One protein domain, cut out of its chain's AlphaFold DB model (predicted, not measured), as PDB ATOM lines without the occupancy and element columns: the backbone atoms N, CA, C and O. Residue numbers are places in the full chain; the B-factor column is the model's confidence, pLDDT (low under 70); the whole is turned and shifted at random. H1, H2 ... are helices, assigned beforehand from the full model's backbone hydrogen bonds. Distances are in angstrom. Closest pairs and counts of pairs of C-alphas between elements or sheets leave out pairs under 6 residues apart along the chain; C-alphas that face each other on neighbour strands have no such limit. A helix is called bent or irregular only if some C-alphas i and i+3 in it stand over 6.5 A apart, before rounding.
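AT A GLANCE: This is residues 745 to 866 of the 1024 residues of an uncharacterized protein of Verrucomicrobiales bacterium (UniProt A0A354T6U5). The model is a rod made of two long helices, H1 and H3, side by side and running opposite ways, with two shorter helices folded back along them near opposite ends: H2 along the last part of H1, and H4 along the last part of H3. The four make a bundle, helices grouped with their lines nearly aligned, in the form of two helical hairpins, H1 with H2 and H3 with H4, joined by a long loop, residues 796 to 814, that leaves H2 near the middle of the rod and doubles back to the beginning of H3. The printed part has 122 residues with four named helices, in the order H1, H2, H3, H4, and no named strand; the class is all helix. The whole is loose, with a radius of gyration of the C-alphas of 17.6 A, and the C-alphas span 60 by 22 by 17 A along their three main axes.

HOW THE PARTS SIT: H1, residues 745 to 779, is the longest helix and, together with H3, residues 815 to 844, is a hub, each touching three other helices. H1 and H3 touch with 18 pairs of C-alphas within 8 A and run opposite ways at a shallow tilt of 15 degrees; the closest C-alphas are those of Ala 766 and Tyr 824, 6.6 A apart. H2, residues 783 to 795, forms a helical hairpin with H1, at a shallow tilt of 20 degrees. H2 touches H1 at residues 766 to 778 of H1 alone, and the closest C-alphas, of Ala 774 and Ala 786, are 4.4 A apart. H2 and H3 only just touch, with 3 pairs of C-alphas within 8 A, the closest being Ile 789 and Leu 817 at 6.3 A; they run the same way at a shallow tilt of 19 degrees. H3 touches H2 with Leu 817 alone, and H2 touches H3 with residues 785 to 789 alone. H4, residues 849 to 864, forms a helical hairpin with H3, at a shallow tilt of 11 degrees. H4 touches H3 at residues 832 to 844 of H3 alone, and the closest C-alphas, of Ala 843 and Thr 852, are 6.4 A apart. H4 also touches H1 with 4 pairs of C-alphas within 8 A, between residues 748 to 752 of H1 and residues 855 to 862 of H4 alone; the closest C-alphas, of Arg 748 and Phe 858, are 7.8 A apart, and the two helices run the same way at a shallow tilt of 22 degrees. H2 and H4 are apart. In H1, H2, H3 and H4 every O i to N i+4 pair is within hydrogen-bond range.

IN THESE COORDINATES: H1 begins with C-alpha 745 at (205.810, -11.207, 24.420) and ends with C-alpha 779 at (160.724, -30.131, 36.750), a length of 50.4 A. H2 measures 18.8 A from C-alpha 783 to C-alpha 795. H3 measures 43.3 A and begins with C-alpha 815 at (173.316, -39.369, 32.722). H4 measures 22.6 A and ends with C-alpha 864 at (199.288, -28.515, 30.502). No helix is bent or irregular.

THE WHOLE: The two C-alphas farthest apart, those of Lys 781 and Asp 848, are 60.1 A from each other, while those of the first and last printed residues, Asp 745 and His 866, are 20.2 A apart. The printed part has no cut. The links from H1 to H2 and from H3 to H4 are tight, with 3 and 4 residues; the link from H2 to H3, with 19 residues, is long. The mean pLDDT of the printed part is 77.1, and 24 residues are under 70, among them residues 847 to 856 and 859 to 866; the mean of H4 is 65.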
ATOM      1  N   ASP A 745     206.697 -11.594  23.326       77.25
ATOM      2  CA  ASP A 745     205.810 -11.207  24.420       77.25
ATOM      3  C   ASP A 745     204.402 -10.866  23.912       77.25
ATOM      4  O   ASP A 745     203.436 -11.241  24.578       77.25
ATOM      5  N   ASP A 746     204.263 -10.294  22.708       75.75
ATOM      6  CA  ASP A 746     202.964 -10.159  22.025       75.75
ATOM      7  C   ASP A 746     202.341 -11.540  21.794       75.75
ATOM      8  O   ASP A 746     201.148 -11.743  22.015       75.75
ATOM      9  N   LEU A 747     203.154 -12.521  21.378       75.25
ATOM     10  CA  LEU A 747     202.689 -13.885  21.134       75.25
ATOM     11  C   LEU A 747     202.237 -14.564  22.433       75.25
ATOM     12  O   LEU A 747     201.197 -15.222  22.448       75.25
ATOM     13  N   ARG A 748     202.983 -14.383  23.531       76.75
ATOM     14  CA  ARG A 748     202.628 -14.910  24.860       76.75
ATOM     15  C   ARG A 748     201.335 -14.297  25.394       76.75
ATOM     16  O   ARG A 748     200.432 -15.041  25.779       76.75
ATOM     17  N   HIS A 749     201.227 -12.967  25.388       78.75
ATOM     18  CA  HIS A 749     200.031 -12.260  25.853       78.75
ATOM     19  C   HIS A 749     198.821 -12.571  24.970       78.75
ATOM     20  O   HIS A 749     197.765 -12.921  25.494       78.75
ATOM     21  N   GLY A 750     198.992 -12.529  23.646       77.31
ATOM     22  CA  GLY A 750     197.948 -12.813  22.668       77.31
ATOM     23  C   GLY A 750     197.431 -14.252  22.736       77.31
ATOM     24  O   GLY A 750     196.219 -14.452  22.753       77.31
ATOM     25  N   PHE A 751     198.307 -15.257  22.871       79.19
ATOM     26  CA  PHE A 751     197.874 -16.649  23.055       79.19
ATOM     27  C   PHE A 751     197.106 -16.828  24.370       79.19
ATOM     28  O   PHE A 751     196.039 -17.437  24.382       79.19
ATOM     29  N   ALA A 752     197.593 -16.246  25.472       74.56
ATOM     30  CA  ALA A 752     196.897 -16.304  26.755       74.56
ATOM     31  C   ALA A 752     195.539 -15.570  26.717       74.56
ATOM     32  O   ALA A 752     194.564 -16.060  27.286       74.56
ATOM     33  N   ALA A 753     195.446 -14.427  26.028       75.75
ATOM     34  CA  ALA A 753     194.195 -13.704  25.796       75.75
ATOM     35  C   ALA A 753     193.217 -14.517  24.939       75.75
ATOM     36  O   ALA A 753     192.046 -14.636  25.289       75.75
ATOM     37  N   HIS A 754     193.706 -15.156  23.876       77.06
ATOM     38  CA  HIS A 754     192.911 -16.021  23.013       77.06
ATOM     39  C   HIS A 754     192.381 -17.257  23.762       77.06
ATOM     40  O   HIS A 754     191.199 -17.568  23.657       77.06
ATOM     41  N   CYS A 755     193.200 -17.920  24.588       74.62
ATOM     42  CA  CYS A 755     192.752 -19.027  25.442       74.62
ATOM     43  C   CYS A 755     191.686 -18.589  26.460       74.62
ATOM     44  O   CYS A 755     190.708 -19.313  26.657       74.62
ATOM     45  N   ARG A 756     191.817 -17.392  27.060       77.06
ATOM     46  CA  ARG A 756     190.764 -16.804  27.911       77.06
ATOM     47  C   ARG A 756     189.482 -16.535  27.121       77.06
ATOM     48  O   ARG A 756     188.423 -16.949  27.568       77.06
ATOM     49  N   CYS A 757     189.570 -15.924  25.938       75.38
ATOM     50  CA  CYS A 757     188.423 -15.649  25.067       75.38
ATOM     51  C   CYS A 757     187.672 -16.940  24.684       75.38
ATOM     52  O   CYS A 757     186.479 -17.069  24.948       75.38
ATOM     53  N   VAL A 758     188.396 -17.942  24.177       76.25
ATOM     54  CA  VAL A 758     187.874 -19.278  23.845       76.25
ATOM     55  C   VAL A 758     187.176 -19.942  25.038       76.25
ATOM     56  O   VAL A 758     186.133 -20.582  24.875       76.25
ATOM     57  N   THR A 759     187.745 -19.788  26.236       79.19
ATOM     58  CA  THR A 759     187.188 -20.335  27.478       79.19
ATOM     59  C   THR A 759     185.940 -19.576  27.919       79.19
ATOM     60  O   THR A 759     184.944 -20.213  28.244       79.19
ATOM     61  N   ALA A 760     185.949 -18.243  27.872       79.69
ATOM     62  CA  ALA A 760     184.804 -17.399  28.203       79.69
ATOM     63  C   ALA A 760     183.614 -17.656  27.261       79.69
ATOM     64  O   ALA A 760     182.488 -17.823  27.728       79.69
ATOM     65  N   GLU A 761     183.851 -17.796  25.950       76.56
ATOM     66  CA  GLU A 761     182.808 -18.200  24.999       76.56
ATOM     67  C   GLU A 761     182.241 -19.584  25.326       76.56
ATOM     68  O   GLU A 761     181.023 -19.766  25.371       76.56
ATOM     69  N   LEU A 762     183.103 -20.576  25.577       82.88
ATOM     70  CA  LEU A 762     182.647 -21.919  25.931       82.88
ATOM     71  C   LEU A 762     181.864 -21.926  27.251       82.88
ATOM     72  O   LEU A 762     180.837 -22.603  27.341       82.88
ATOM     73  N   ASN A 763     182.323 -21.169  28.248       85.81
ATOM     74  CA  ASN A 763     181.664 -21.022  29.538       85.81
ATOM     75  C   ASN A 763     180.287 -20.372  29.380       85.81
ATOM     76  O   ASN A 763     179.316 -20.904  29.909       85.81
ATOM     77  N   ALA A 764     180.170 -19.301  28.589       80.31
ATOM     78  CA  ALA A 764     178.895 -18.648  28.297       80.31
ATOM     79  C   ALA A 764     177.892 -19.599  27.621       80.31
ATOM     80  O   ALA A 764     176.732 -19.661  28.029       80.31
ATOM     81  N   VAL A 765     178.337 -20.392  26.639       79.75
ATOM     82  CA  VAL A 765     177.481 -21.391  25.978       79.75
ATOM     83  C   VAL A 765     177.073 -22.510  26.940       79.75
ATOM     84  O   VAL A 765     175.894 -22.852  27.046       79.75
ATOM     85  N   ALA A 766     178.032 -23.080  27.670       84.94
ATOM     86  CA  ALA A 766     177.769 -24.167  28.610       84.94
ATOM     87  C   ALA A 766     176.912 -23.717  29.804       84.94
ATOM     88  O   ALA A 766     176.161 -24.524  30.346       84.94
ATOM     89  N   LEU A 767     176.981 -22.439  30.193       87.06
ATOM     90  CA  LEU A 767     176.161 -21.848  31.247       87.06
ATOM     91  C   LEU A 767     174.680 -21.898  30.867       87.06
ATOM     92  O   LEU A 767     173.857 -22.356  31.657       87.06
ATOM     93  N   VAL A 768     174.355 -21.500  29.635       82.06
ATOM     94  CA  VAL A 768     172.988 -21.534  29.095       82.06
ATOM     95  C   VAL A 768     172.471 -22.974  29.024       82.06
ATOM     96  O   VAL A 768     171.340 -23.247  29.431       82.06
ATOM     97  N   GLU A 769     173.302 -23.917  28.568       84.19
ATOM     98  CA  GLU A 769     172.960 -25.345  28.567       84.19
ATOM     99  C   GLU A 769     172.737 -25.893  29.991       84.19
ATOM    100  O   GLU A 769     171.797 -26.664  30.214       84.19
ATOM    101  N   ALA A 770     173.565 -25.486  30.959       87.62
ATOM    102  CA  ALA A 770     173.487 -25.909  32.355       87.62
ATOM    103  C   ALA A 770     172.236 -25.361  33.057       87.62
ATOM    104  O   ALA A 770     171.490 -26.136  33.652       87.62
ATOM    105  N   GLU A 771     171.957 -24.060  32.951       88.12
ATOM    106  CA  GLU A 771     170.782 -23.429  33.571       88.12
ATOM    107  C   GLU A 771     169.478 -24.060  33.040       88.12
ATOM    108  O   GLU A 771     168.630 -24.489  33.829       88.12
ATOM    109  N   GLN A 772     169.356 -24.265  31.721       82.94
ATOM    110  CA  GLN A 772     168.207 -24.971  31.134       82.94
ATOM    111  C   GLN A 772     168.100 -26.438  31.590       82.94
ATOM    112  O   GLN A 772     166.995 -26.959  31.785       82.94
ATOM    113  N   LEU A 773     169.226 -27.142  31.737       85.62
ATOM    114  CA  LEU A 773     169.221 -28.543  32.156       85.62
ATOM    115  C   LEU A 773     168.878 -28.695  33.645       85.62
ATOM    116  O   LEU A 773     168.161 -29.634  33.998       85.62
ATOM    117  N   ALA A 774     169.316 -27.766  34.498       88.75
ATOM    118  CA  ALA A 774     168.930 -27.704  35.905       88.75
ATOM    119  C   ALA A 774     167.410 -27.521  36.051       88.75
ATOM    120  O   ALA A 774     166.770 -28.300  36.759       88.75
ATOM    121  N   GLU A 775     166.802 -26.584  35.309       86.88
ATOM    122  CA  GLU A 775     165.338 -26.420  35.268       86.88
ATOM    123  C   GLU A 775     164.609 -27.695  34.812       86.88
ATOM    124  O   GLU A 775     163.560 -28.054  35.355       86.88
ATOM    125  N   ASP A 776     165.146 -28.413  33.819       83.69
ATOM    126  CA  ASP A 776     164.597 -29.698  33.372       83.69
ATOM    127  C   ASP A 776     164.632 -30.758  34.470       83.69
ATOM    128  O   ASP A 776     163.632 -31.443  34.693       83.69
ATOM    129  N   ARG A 777     165.780 -30.916  35.145       90.06
ATOM    130  CA  ARG A 777     165.928 -31.893  36.232       90.06
ATOM    131  C   ARG A 777     165.007 -31.542  37.401       90.06
ATOM    132  O   ARG A 777     164.312 -32.424  37.906       90.06
ATOM    133  N   GLN A 778     164.901 -30.258  37.743       89.75
ATOM    134  CA  GLN A 778     164.004 -29.759  38.784       89.75
ATOM    135  C   GLN A 778     162.530 -30.050  38.456       89.75
ATOM    136  O   GLN A 778     161.809 -30.597  39.292       89.75
ATOM    137  N   ARG A 779     162.082 -29.780  37.219       86.88
ATOM    138  CA  ARG A 779     160.724 -30.131  36.750       86.88
ATOM    139  C   ARG A 779     160.473 -31.640  36.745       86.88
ATOM    140  O   ARG A 779     159.375 -32.075  37.083       86.88
ATOM    141  N   ALA A 780     161.489 -32.439  36.425       87.31
ATOM    142  CA  ALA A 780     161.450 -33.899  36.500       87.31
ATOM    143  C   ALA A 780     161.535 -34.457  37.940       87.31
ATOM    144  O   ALA A 780     161.592 -35.674  38.111       87.31
ATOM    145  N   LYS A 781     161.539 -33.596  38.972       92.06
ATOM    146  CA  LYS A 781     161.707 -33.944  40.396       92.06
ATOM    147  C   LYS A 781     163.026 -34.665  40.719       92.06
ATOM    148  O   LYS A 781     163.124 -35.348  41.732       92.06
ATOM    149  N   LYS A 782     164.051 -34.480  39.885       89.81
ATOM    150  CA  LYS A 782     165.434 -34.885  40.153       89.81
ATOM    151  C   LYS A 782     166.195 -33.720  40.799       89.81
ATOM    152  O   LYS A 782     167.030 -33.086  40.159       89.81
ATOM    153  N   THR A 783     165.849 -33.404  42.044       88.94
ATOM    154  CA  THR A 783     166.378 -32.236  42.774       88.94
ATOM    155  C   THR A 783     167.892 -32.267  42.945       88.94
ATOM    156  O   THR A 783     168.539 -31.232  42.832       88.94
ATOM    157  N   ASP A 784     168.461 -33.450  43.162       87.31
ATOM    158  CA  ASP A 784     169.878 -33.597  43.498       87.31
ATOM    159  C   ASP A 784     170.748 -33.401  42.242       87.31
ATOM    160  O   ASP A 784     171.673 -32.586  42.248       87.31
ATOM    161  N   GLU A 785     170.359 -34.024  41.117       88.56
ATOM    162  CA  GLU A 785     170.960 -33.791  39.791       88.56
ATOM    163  C   GLU A 785     170.819 -32.305  39.392       88.56
ATOM    164  O   GLU A 785     171.762 -31.701  38.883       88.56
ATOM    165  N   ALA A 786     169.668 -31.671  39.675       89.94
ATOM    166  CA  ALA A 786     169.447 -30.243  39.416       89.94
ATOM    167  C   ALA A 786     170.375 -29.331  40.240       89.94
ATOM    168  O   ALA A 786     170.922 -28.362  39.707       89.94
ATOM    169  N   ALA A 787     170.580 -29.640  41.524       90.25
ATOM    170  CA  ALA A 787     171.463 -28.883  42.408       90.25
ATOM    171  C   ALA A 787     172.931 -28.976  41.963       90.25
ATOM    172  O   ALA A 787     173.619 -27.957  41.913       90.25
ATOM    173  N   GLN A 788     173.394 -30.163  41.555       91.19
ATOM    174  CA  GLN A 788     174.742 -30.345  41.008       91.19
ATOM    175  C   GLN A 788     174.952 -29.575  39.695       91.19
ATOM    176  O   GLN A 788     175.969 -28.900  39.534       91.19
ATOM    177  N   ILE A 789     173.980 -29.602  38.773       90.81
ATOM    178  CA  ILE A 789     174.053 -28.806  37.534       90.81
ATOM    179  C   ILE A 789     174.060 -27.300  37.854       90.81
ATOM    180  O   ILE A 789     174.795 -26.545  37.224       90.81
ATOM    181  N   THR A 790     173.307 -26.857  38.866       92.38
ATOM    182  CA  THR A 790     173.295 -25.452  39.319       92.38
ATOM    183  C   THR A 790     174.643 -25.031  39.924       92.38
ATOM    184  O   THR A 790     175.102 -23.908  39.701       92.38
ATOM    185  N   ALA A 791     175.322 -25.932  40.642       90.62
ATOM    186  CA  ALA A 791     176.687 -25.703  41.112       90.62
ATOM    187  C   ALA A 791     177.668 -25.566  39.933       90.62
ATOM    188  O   ALA A 791     178.433 -24.604  39.893       90.62
ATOM    189  N   PHE A 792     177.581 -26.439  38.922       92.31
ATOM    190  CA  PHE A 792     178.390 -26.319  37.702       92.31
ATOM    191  C   PHE A 792     178.122 -25.005  36.948       92.31
ATOM    192  O   PHE A 792     179.061 -24.283  36.623       92.31
ATOM    193  N   ALA A 793     176.852 -24.626  36.772       91.38
ATOM    194  CA  ALA A 793     176.460 -23.333  36.209       91.38
ATOM    195  C   ALA A 793     177.053 -22.144  36.987       91.38
ATOM    196  O   ALA A 793     177.350 -21.108  36.406       91.38
ATOM    197  N   THR A 794     177.270 -22.274  38.296       91.31
ATOM    198  CA  THR A 794     177.896 -21.211  39.098       91.31
ATOM    199  C   THR A 794     179.394 -21.069  38.801       91.31
ATOM    200  O   THR A 794     179.889 -19.947  38.742       91.31
ATOM    201  N   LEU A 795     180.107 -22.172  38.542       89.50
ATOM    202  CA  LEU A 795     181.531 -22.160  38.161       89.50
ATOM    203  C   LEU A 795     181.756 -21.522  36.779       89.50
ATOM    204  O   LEU A 795     182.722 -20.786  36.577       89.50
ATOM    205  N   LEU A 796     180.822 -21.749  35.852       88.56
ATOM    206  CA  LEU A 796     180.834 -21.202  34.490       88.56
ATOM    207  C   LEU A 796     180.603 -19.676  34.412       88.56
ATOM    208  O   LEU A 796     180.686 -19.108  33.330       88.56
ATOM    209  N   LYS A 797     180.328 -18.987  35.530       87.56
ATOM    210  CA  LYS A 797     180.154 -17.516  35.580       87.56
ATOM    211  C   LYS A 797     181.477 -16.743  35.655       87.56
ATOM    212  O   LYS A 797     181.471 -15.551  35.949       87.56
ATOM    213  N   THR A 798     182.599 -17.418  35.423       81.62
ATOM    214  CA  THR A 798     183.942 -16.831  35.384       81.62
ATOM    215  C   THR A 798     184.562 -17.038  34.004       81.62
ATOM    216  O   THR A 798     184.240 -18.011  33.329       81.62
ATOM    217  N   ASP A 799     185.496 -16.175  33.602       71.62
ATOM    218  CA  ASP A 799     186.254 -16.338  32.346       71.62
ATOM    219  C   ASP A 799     187.391 -17.377  32.462       71.62
ATOM    220  O   ASP A 799     188.163 -17.591  31.527       71.62
ATOM    221  N   ALA A 800     187.525 -18.014  33.629       75.69
ATOM    222  CA  ALA A 800     188.530 -19.030  33.902       75.69
ATOM    223  C   ALA A 800     188.032 -20.432  33.495       75.69
ATOM    224  O   ALA A 800     186.836 -20.724  33.586       75.69
ATOM    225  N   PRO A 801     188.933 -21.343  33.088       70.38
ATOM    226  CA  PRO A 801     188.564 -22.729  32.822       70.38
ATOM    227  C   PRO A 801     188.132 -23.405  34.125       70.38
ATOM    228  O   PRO A 801     188.833 -23.332  35.140       70.38
ATOM    229  N   VAL A 802     186.993 -24.103  34.103       77.56
ATOM    230  CA  VAL A 802     186.568 -24.907  35.255       77.56
ATOM    231  C   VAL A 802     187.506 -26.103  35.372       77.56
ATOM    232  O   VAL A 802     187.544 -26.962  34.490       77.56
ATOM    233  N   LYS A 803     188.283 -26.168  36.456       74.81
ATOM    234  CA  LYS A 803     189.241 -27.259  36.672       74.81
ATOM    235  C   LYS A 803     188.489 -28.560  36.925       74.81
ATOM    236  O   LYS A 803     187.487 -28.577  37.632       74.81
ATOM    237  N   ALA A 804     189.031 -29.676  36.437       67.62
ATOM    238  CA  ALA A 804     188.431 -30.998  36.628       67.62
ATOM    239  C   ALA A 804     188.207 -31.372  38.112       67.62
ATOM    240  O   ALA A 804     187.272 -32.103  38.417       67.62
ATOM    241  N   ALA A 805     189.029 -30.847  39.030       68.75
ATOM    242  CA  ALA A 805     188.882 -31.048  40.475       68.75
ATOM    243  C   ALA A 805     187.705 -30.273  41.105       68.75
ATOM    244  O   ALA A 805     187.223 -30.671  42.162       68.75
ATOM    245  N   ASP A 806     187.246 -29.198  40.457       77.69
ATOM    246  CA  ASP A 806     186.144 -28.348  40.925       77.69
ATOM    247  C   ASP A 806     184.791 -28.769  40.307       77.69
ATOM    248  O   ASP A 806     183.734 -28.313  40.743       77.69
ATOM    249  N   MET A 807     184.795 -29.643  39.290       80.06
ATOM    250  CA  MET A 807     183.574 -30.145  38.647       80.06
ATOM    251  C   MET A 807     182.787 -31.094  39.573       80.06
ATOM    252  O   MET A 807     183.387 -31.942  40.238       80.06
ATOM    253  N   PRO A 808     181.440 -31.032  39.589       82.25
ATOM    254  CA  PRO A 808     180.636 -31.988  40.342       82.25
ATOM    255  C   PRO A 808     180.784 -33.405  39.771       82.25
ATOM    256  O   PRO A 808     180.808 -33.605  38.557       82.25
ATOM    257  N   VAL A 809     180.853 -34.401  40.656       78.25
ATOM    258  CA  VAL A 809     180.977 -35.817  40.288       78.25
ATOM    259  C   VAL A 809     179.576 -36.430  40.152       78.25
ATOM    260  O   VAL A 809     178.903 -36.559  41.175       78.25
ATOM    261  N   PRO A 810     179.139 -36.865  38.952       75.25
ATOM    262  CA  PRO A 810     177.800 -37.422  38.778       75.25
ATOM    263  C   PRO A 810     177.625 -38.736  39.540       75.25
ATOM    264  O   PRO A 810     178.453 -39.650  39.440       75.25
ATOM    265  N   ALA A 811     176.501 -38.869  40.238       72.75
ATOM    266  CA  ALA A 811     176.074 -40.114  40.850       72.75
ATOM    267  C   ALA A 811     175.597 -41.133  39.794       72.75
ATOM    268  O   ALA A 811     175.317 -40.820  38.631       72.75
ATOM    269  N   ALA A 812     175.484 -42.401  40.195       60.16
ATOM    270  CA  ALA A 812     175.012 -43.459  39.307       60.16
ATOM    271  C   ALA A 812     173.547 -43.216  38.876       60.16
ATOM    272  O   ALA A 812     172.636 -43.290  39.696       60.16
ATOM    273  N   GLY A 813     173.329 -42.963  37.579       60.59
ATOM    274  CA  GLY A 813     172.017 -42.638  36.993       60.59
ATOM    275  C   GLY A 813     171.799 -41.151  36.657       60.59
ATOM    276  O   GLY A 813     170.726 -40.780  36.168       60.59
ATOM    277  N   GLU A 814     172.805 -40.300  36.877       70.88
ATOM    278  CA  GLU A 814     172.819 -38.876  36.499       70.88
ATOM    279  C   GLU A 814     173.410 -38.664  35.092       70.88
ATOM    280  O   GLU A 814     174.363 -37.912  34.869       70.88
ATOM    281  N   ASP A 815     172.840 -39.372  34.111       73.75
ATOM    282  CA  ASP A 815     173.316 -39.369  32.722       73.75
ATOM    283  C   ASP A 815     173.295 -37.975  32.074       73.75
ATOM    284  O   ASP A 815     174.041 -37.734  31.119       73.75
ATOM    285  N   ALA A 816     172.457 -37.049  32.558       78.44
ATOM    286  CA  ALA A 816     172.328 -35.725  31.962       78.44
ATOM    287  C   ALA A 816     173.480 -34.809  32.390       78.44
ATOM    288  O   ALA A 816     174.140 -34.236  31.521       78.44
ATOM    289  N   LEU A 817     173.788 -34.743  33.692       82.94
ATOM    290  CA  LEU A 817     174.975 -34.033  34.182       82.94
ATOM    291  C   LEU A 817     176.258 -34.637  33.589       82.94
ATOM    292  O   LEU A 817     177.097 -33.907  33.065       82.94
ATOM    293  N   ALA A 818     176.379 -35.968  33.583       78.94
ATOM    294  CA  ALA A 818     177.534 -36.647  32.996       78.94
ATOM    295  C   ALA A 818     177.729 -36.317  31.502       78.94
ATOM    296  O   ALA A 818     178.861 -36.240  31.025       78.94
ATOM    297  N   THR A 819     176.641 -36.112  30.752       78.44
ATOM    298  CA  THR A 819     176.705 -35.740  29.327       78.44
ATOM    299  C   THR A 819     177.086 -34.276  29.127       78.44
ATOM    300  O   THR A 819     177.906 -33.996  28.255       78.44
ATOM    301  N   LEU A 820     176.566 -33.367  29.955       83.12
ATOM    302  CA  LEU A 820     176.943 -31.953  29.941       83.12
ATOM    303  C   LEU A 820     178.442 -31.767  30.244       83.12
ATOM    304  O   LEU A 820     179.138 -31.097  29.486       83.12
ATOM    305  N   LEU A 821     178.956 -32.415  31.298       83.44
ATOM    306  CA  LEU A 821     180.371 -32.331  31.687       83.44
ATOM    307  C   LEU A 821     181.308 -32.912  30.616       83.44
ATOM    308  O   LEU A 821     182.313 -32.285  30.283       83.44
ATOM    309  N   ARG A 822     180.957 -34.063  30.016       78.19
ATOM    310  CA  ARG A 822     181.663 -34.611  28.839       78.19
ATOM    311  C   ARG A 822     181.711 -33.600  27.693       78.19
ATOM    312  O   ARG A 822     182.782 -33.335  27.159       78.19
ATOM    313  N   GLY A 823     180.555 -33.049  27.319       76.25
ATOM    314  CA  GLY A 823     180.432 -32.110  26.206       76.25
ATOM    315  C   GLY A 823     181.238 -30.831  26.428       76.25
ATOM    316  O   GLY A 823     181.928 -30.378  25.516       76.25
ATOM    317  N   TYR A 824     181.226 -30.297  27.653       84.56
ATOM    318  CA  TYR A 824     182.078 -29.180  28.060       84.56
ATOM    319  C   TYR A 824     183.568 -29.514  27.911       84.56
ATOM    320  O   TYR A 824     184.265 -28.815  27.181       84.56
ATOM    321  N   HIS A 825     184.047 -30.606  28.520       77.88
ATOM    322  CA  HIS A 825     185.467 -30.974  28.478       77.88
ATOM    323  C   HIS A 825     185.961 -31.244  27.048       77.88
ATOM    324  O   HIS A 825     186.999 -30.724  26.647       77.88
ATOM    325  N   ALA A 826     185.210 -32.016  26.256       74.00
ATOM    326  CA  ALA A 826     185.569 -32.318  24.870       74.00
ATOM    327  C   ALA A 826     185.612 -31.054  23.991       74.00
ATOM    328  O   ALA A 826     186.455 -30.940  23.102       74.00
ATOM    329  N   SER A 827     184.730 -30.086  24.260       77.44
ATOM    330  CA  SER A 827     184.710 -28.801  23.550       77.44
ATOM    331  C   SER A 827     185.863 -27.894  23.996       77.44
ATOM    332  O   SER A 827     186.514 -27.294  23.146       77.44
ATOM    333  N   LEU A 828     186.193 -27.849  25.295       80.81
ATOM    334  CA  LEU A 828     187.355 -27.111  25.811       80.81
ATOM    335  C   LEU A 828     188.650 -27.636  25.182       80.81
ATOM    336  O   LEU A 828     189.425 -26.866  24.622       80.81
ATOM    337  N   GLU A 829     188.842 -28.955  25.203       73.50
ATOM    338  CA  GLU A 829     190.003 -29.619  24.611       73.50
ATOM    339  C   GLU A 829     190.100 -29.358  23.099       73.50
ATOM    340  O   GLU A 829     191.147 -28.926  22.617       73.50
ATOM    341  N   SER A 830     189.001 -29.535  22.356       70.94
ATOM    342  CA  SER A 830     188.937 -29.270  20.912       70.94
ATOM    343  C   SER A 830     189.312 -27.825  20.566       70.94
ATOM    344  O   SER A 830     190.167 -27.579  19.710       70.94
ATOM    345  N   ARG A 831     188.725 -26.846  21.267       78.44
ATOM    346  CA  ARG A 831     188.968 -25.421  21.009       78.44
ATOM    347  C   ARG A 831     190.383 -24.992  21.374       78.44
ATOM    348  O   ARG A 831     191.012 -24.278  20.598       78.44
ATOM    349  N   LEU A 832     190.922 -25.480  22.491       76.31
ATOM    350  CA  LEU A 832     192.314 -25.238  22.874       76.31
ATOM    351  C   LEU A 832     193.310 -25.883  21.887       76.31
ATOM    352  O   LEU A 832     194.368 -25.312  21.615       76.31
ATOM    353  N   VAL A 833     192.971 -27.025  21.276       71.75
ATOM    354  CA  VAL A 833     193.760 -27.630  20.185       71.75
ATOM    355  C   VAL A 833     193.685 -26.805  18.891       71.75
ATOM    356  O   VAL A 833     194.707 -26.659  18.214       71.75
ATOM    357  N   MET A 834     192.534 -26.214  18.557       69.75
ATOM    358  CA  MET A 834     192.415 -25.292  17.416       69.75
ATOM    359  C   MET A 834     193.226 -24.009  17.642       69.75
ATOM    360  O   MET A 834     194.068 -23.677  16.805       69.75
ATOM    361  N   ALA A 835     193.084 -23.376  18.812       72.56
ATOM    362  CA  ALA A 835     193.903 -22.244  19.247       72.56
ATOM    363  C   ALA A 835     195.406 -22.556  19.147       72.56
ATOM    364  O   ALA A 835     196.179 -21.799  18.559       72.56
ATOM    365  N   ARG A 836     195.833 -23.729  19.638       73.50
ATOM    366  CA  ARG A 836     197.216 -24.214  19.504       73.50
ATOM    367  C   ARG A 836     197.684 -24.252  18.049       73.50
ATOM    368  O   ARG A 836     198.850 -23.964  17.788       73.50
ATOM    369  N   SER A 837     196.828 -24.677  17.122       69.44
ATOM    370  CA  SER A 837     197.179 -24.799  15.707       69.44
ATOM    371  C   SER A 837     197.319 -23.430  15.041       69.44
ATOM    372  O   SER A 837     198.336 -23.176  14.398       69.44
ATOM    373  N   GLU A 838     196.356 -22.529  15.255       73.19
ATOM    374  CA  GLU A 838     196.382 -21.162  14.718       73.19
ATOM    375  C   GLU A 838     197.616 -20.390  15.213       73.19
ATOM    376  O   GLU A 838     198.371 -19.807  14.431       73.19
ATOM    377  N   TRP A 839     197.884 -20.438  16.521       75.44
ATOM    378  CA  TRP A 839     198.990 -19.696  17.126       75.44
ATOM    379  C   TRP A 839     200.368 -20.298  16.826       75.44
ATOM    380  O   TRP A 839     201.348 -19.556  16.765       75.44
ATOM    381  N   LYS A 840     200.461 -21.602  16.524       72.75
ATOM    382  CA  LYS A 840     201.673 -22.190  15.926       72.75
ATOM    383  C   LYS A 840     201.960 -21.638  14.529       72.75
ATOM    384  O   LYS A 840     203.123 -21.425  14.202       72.75
ATOM    385  N   GLU A 841     200.934 -21.397  13.712       73.06
ATOM    386  CA  GLU A 841     201.126 -20.807  12.383       73.06
ATOM    387  C   GLU A 841     201.551 -19.333  12.480       73.06
ATOM    388  O   GLU A 841     202.469 -18.909  11.776       73.06
ATOM    389  N   LYS A 842     200.957 -18.564  13.409       74.50
ATOM    390  CA  LYS A 842     201.416 -17.201  13.741       74.50
ATOM    391  C   LYS A 842     202.875 -17.203  14.221       74.50
ATOM    392  O   LYS A 842     203.663 -16.395  13.739       74.50
ATOM    393  N   ALA A 843     203.262 -18.149  15.082       71.44
ATOM    394  CA  ALA A 843     204.643 -18.302  15.548       71.44
ATOM    395  C   ALA A 843     205.631 -18.586  14.406       71.44
ATOM    396  O   ALA A 843     206.698 -17.982  14.349       71.44
ATOM    397  N   PHE A 844     205.268 -19.465  13.468       70.56
ATOM    398  CA  PHE A 844     206.119 -19.814  12.327       70.56
ATOM    399  C   PHE A 844     206.429 -18.601  11.431       70.56
ATOM    400  O   PHE A 844     207.524 -18.494  10.882       70.56
ATOM    401  N   LYS A 845     205.498 -17.640  11.335       71.69
ATOM    402  CA  LYS A 845     205.663 -16.400  10.554       71.69
ATOM    403  C   LYS A 845     206.658 -15.400  11.171       71.69
ATOM    404  O   LYS A 845     207.095 -14.504  10.457       71.69
ATOM    405  N   LEU A 846     207.072 -15.577  12.434       70.69
ATOM    406  CA  LEU A 846     208.150 -14.790  13.063       70.69
ATOM    407  C   LEU A 846     209.562 -15.215  12.608       70.69
ATOM    408  O   LEU A 846     210.519 -14.480  12.828       70.69
ATOM    409  N   ASN A 847     209.689 -16.363  11.929       61.56
ATOM    410  CA  ASN A 847     210.879 -16.782  11.177       61.56
ATOM    411  C   ASN A 847     212.196 -16.948  11.985       61.56
ATOM    412  O   ASN A 847     213.283 -16.832  11.418       61.56
ATOM    413  N   ASP A 848     212.110 -17.278  13.283       63.06
ATOM    414  CA  ASP A 848     213.253 -17.660  14.137       63.06
ATOM    415  C   ASP A 848     213.088 -19.110  14.682       63.06
ATOM    416  O   ASP A 848     212.112 -19.408  15.392       63.06
ATOM    417  N   PRO A 849     214.019 -20.043  14.378       58.97
ATOM    418  CA  PRO A 849     213.969 -21.426  14.861       58.97
ATOM    419  C   PRO A 849     214.099 -21.600  16.382       58.97
ATOM    420  O   PRO A 849     213.490 -22.516  16.938       58.97
ATOM    421  N   ALA A 850     214.879 -20.755  17.063       59.69
ATOM    422  CA  ALA A 850     215.073 -20.835  18.511       59.69
ATOM    423  C   ALA A 850     213.804 -20.372  19.239       59.69
ATOM    424  O   ALA A 850     213.283 -21.084  20.104       59.69
ATOM    425  N   THR A 851     213.239 -19.247  18.794       61.94
ATOM    426  CA  THR A 851     211.942 -18.736  19.258       61.94
ATOM    427  C   THR A 851     210.831 -19.765  19.045       61.94
ATOM    428  O   THR A 851     210.015 -19.982  19.934       61.94
ATOM    429  N   THR A 852     210.823 -20.471  17.908       61.66
ATOM    430  CA  THR A 852     209.804 -21.491  17.591       61.66
ATOM    431  C   THR A 852     209.774 -22.637  18.614       61.66
ATOM    432  O   THR A 852     208.693 -23.085  19.005       61.66
ATOM    433  N   ALA A 853     210.935 -23.102  19.089       66.75
ATOM    434  CA  ALA A 853     211.012 -24.160  20.102       66.75
ATOM    435  C   ALA A 853     210.560 -23.673  21.493       66.75
ATOM    436  O   ALA A 853     209.841 -24.386  22.200       66.75
ATOM    437  N   GLU A 854     210.931 -22.447  21.872       68.50
ATOM    438  CA  GLU A 854     210.511 -21.831  23.135       68.50
ATOM    439  C   GLU A 854     208.999 -21.548  23.154       68.50
ATOM    440  O   GLU A 854     208.322 -21.853  24.136       68.50
ATOM    441  N   VAL A 855     208.437 -21.076  22.037       63.69
ATOM    442  CA  VAL A 855     206.990 -20.887  21.842       63.69
ATOM    443  C   VAL A 855     206.242 -22.219  21.876       63.69
ATOM    444  O   VAL A 855     205.210 -22.319  22.537       63.69
ATOM    445  N   ALA A 856     206.756 -23.269  21.228       64.75
ATOM    446  CA  ALA A 856     206.142 -24.595  21.282       64.75
ATOM    447  C   ALA A 856     206.106 -25.169  22.711       64.75
ATOM    448  O   ALA A 856     205.152 -25.873  23.055       64.75
ATOM    449  N   ASN A 857     207.107 -24.845  23.538       70.06
ATOM    450  CA  ASN A 857     207.129 -25.164  24.964       70.06
ATOM    451  C   ASN A 857     206.152 -24.303  25.772       70.06
ATOM    452  O   ASN A 857     205.368 -24.872  26.515       70.06
ATOM    453  N   PHE A 858     206.128 -22.979  25.593       70.00
ATOM    454  CA  PHE A 858     205.178 -22.094  26.282       70.00
ATOM    455  C   PHE A 858     203.719 -22.478  25.992       70.00
ATOM    456  O   PHE A 858     202.945 -22.712  26.916       70.00
ATOM    457  N   ILE A 859     203.369 -22.640  24.712       66.50
ATOM    458  CA  ILE A 859     202.036 -23.081  24.281       66.50
ATOM    459  C   ILE A 859     201.708 -24.464  24.856       66.50
ATOM    460  O   ILE A 859     200.559 -24.736  25.177       66.50
ATOM    461  N   ARG A 860     202.690 -25.363  24.980       67.50
ATOM    462  CA  ARG A 860     202.486 -26.663  25.628       67.50
ATOM    463  C   ARG A 860     202.215 -26.498  27.125       67.50
ATOM    464  O   ARG A 860     201.225 -27.043  27.588       67.50
ATOM    465  N   THR A 861     203.028 -25.737  27.850       68.56
ATOM    466  CA  THR A 861     202.876 -25.549  29.298       68.56
ATOM    467  C   THR A 861     201.567 -24.850  29.656       68.56
ATOM    468  O   THR A 861     200.904 -25.288  30.588       68.56
ATOM    469  N   GLU A 862     201.111 -23.864  28.878       67.06
ATOM    470  CA  GLU A 862     199.784 -23.266  29.105       67.06
ATOM    471  C   GLU A 862     198.607 -24.137  28.647       67.06
ATOM    472  O   GLU A 862     197.462 -23.854  28.977       67.06
ATOM    473  N   LEU A 863     198.848 -25.233  27.926       62.72
ATOM    474  CA  LEU A 863     197.832 -26.266  27.713       62.72
ATOM    475  C   LEU A 863     197.888 -27.334  28.812       62.72
ATOM    476  O   LEU A 863     196.844 -27.817  29.236       62.72
ATOM    477  N   GLU A 864     199.075 -27.644  29.336       62.53
ATOM    478  CA  GLU A 864     199.288 -28.515  30.502       62.53
ATOM    479  C   GLU A 864     198.683 -27.913  31.793       62.53
ATOM    480  O   GLU A 864     198.264 -28.665  32.668       62.53
ATOM    481  N   THR A 865     198.556 -26.581  31.912       58.72
ATOM    482  CA  THR A 865     197.806 -25.916  33.004       58.72
ATOM    483  C   THR A 865     196.281 -26.030  32.860       58.72
ATOM    484  O   THR A 865     195.566 -25.880  33.853       58.72
ATOM    485  N   HIS A 866     195.778 -26.298  31.647       52.72
ATOM    486  CA  HIS A 866     194.348 -26.368  31.314       52.72
ATOM    487  C   HIS A 866     193.832 -27.810  31.118       52.72
ATOM    488  O   HIS A 866     192.631 -28.050  31.228       52.72
TER     489      HIS A 866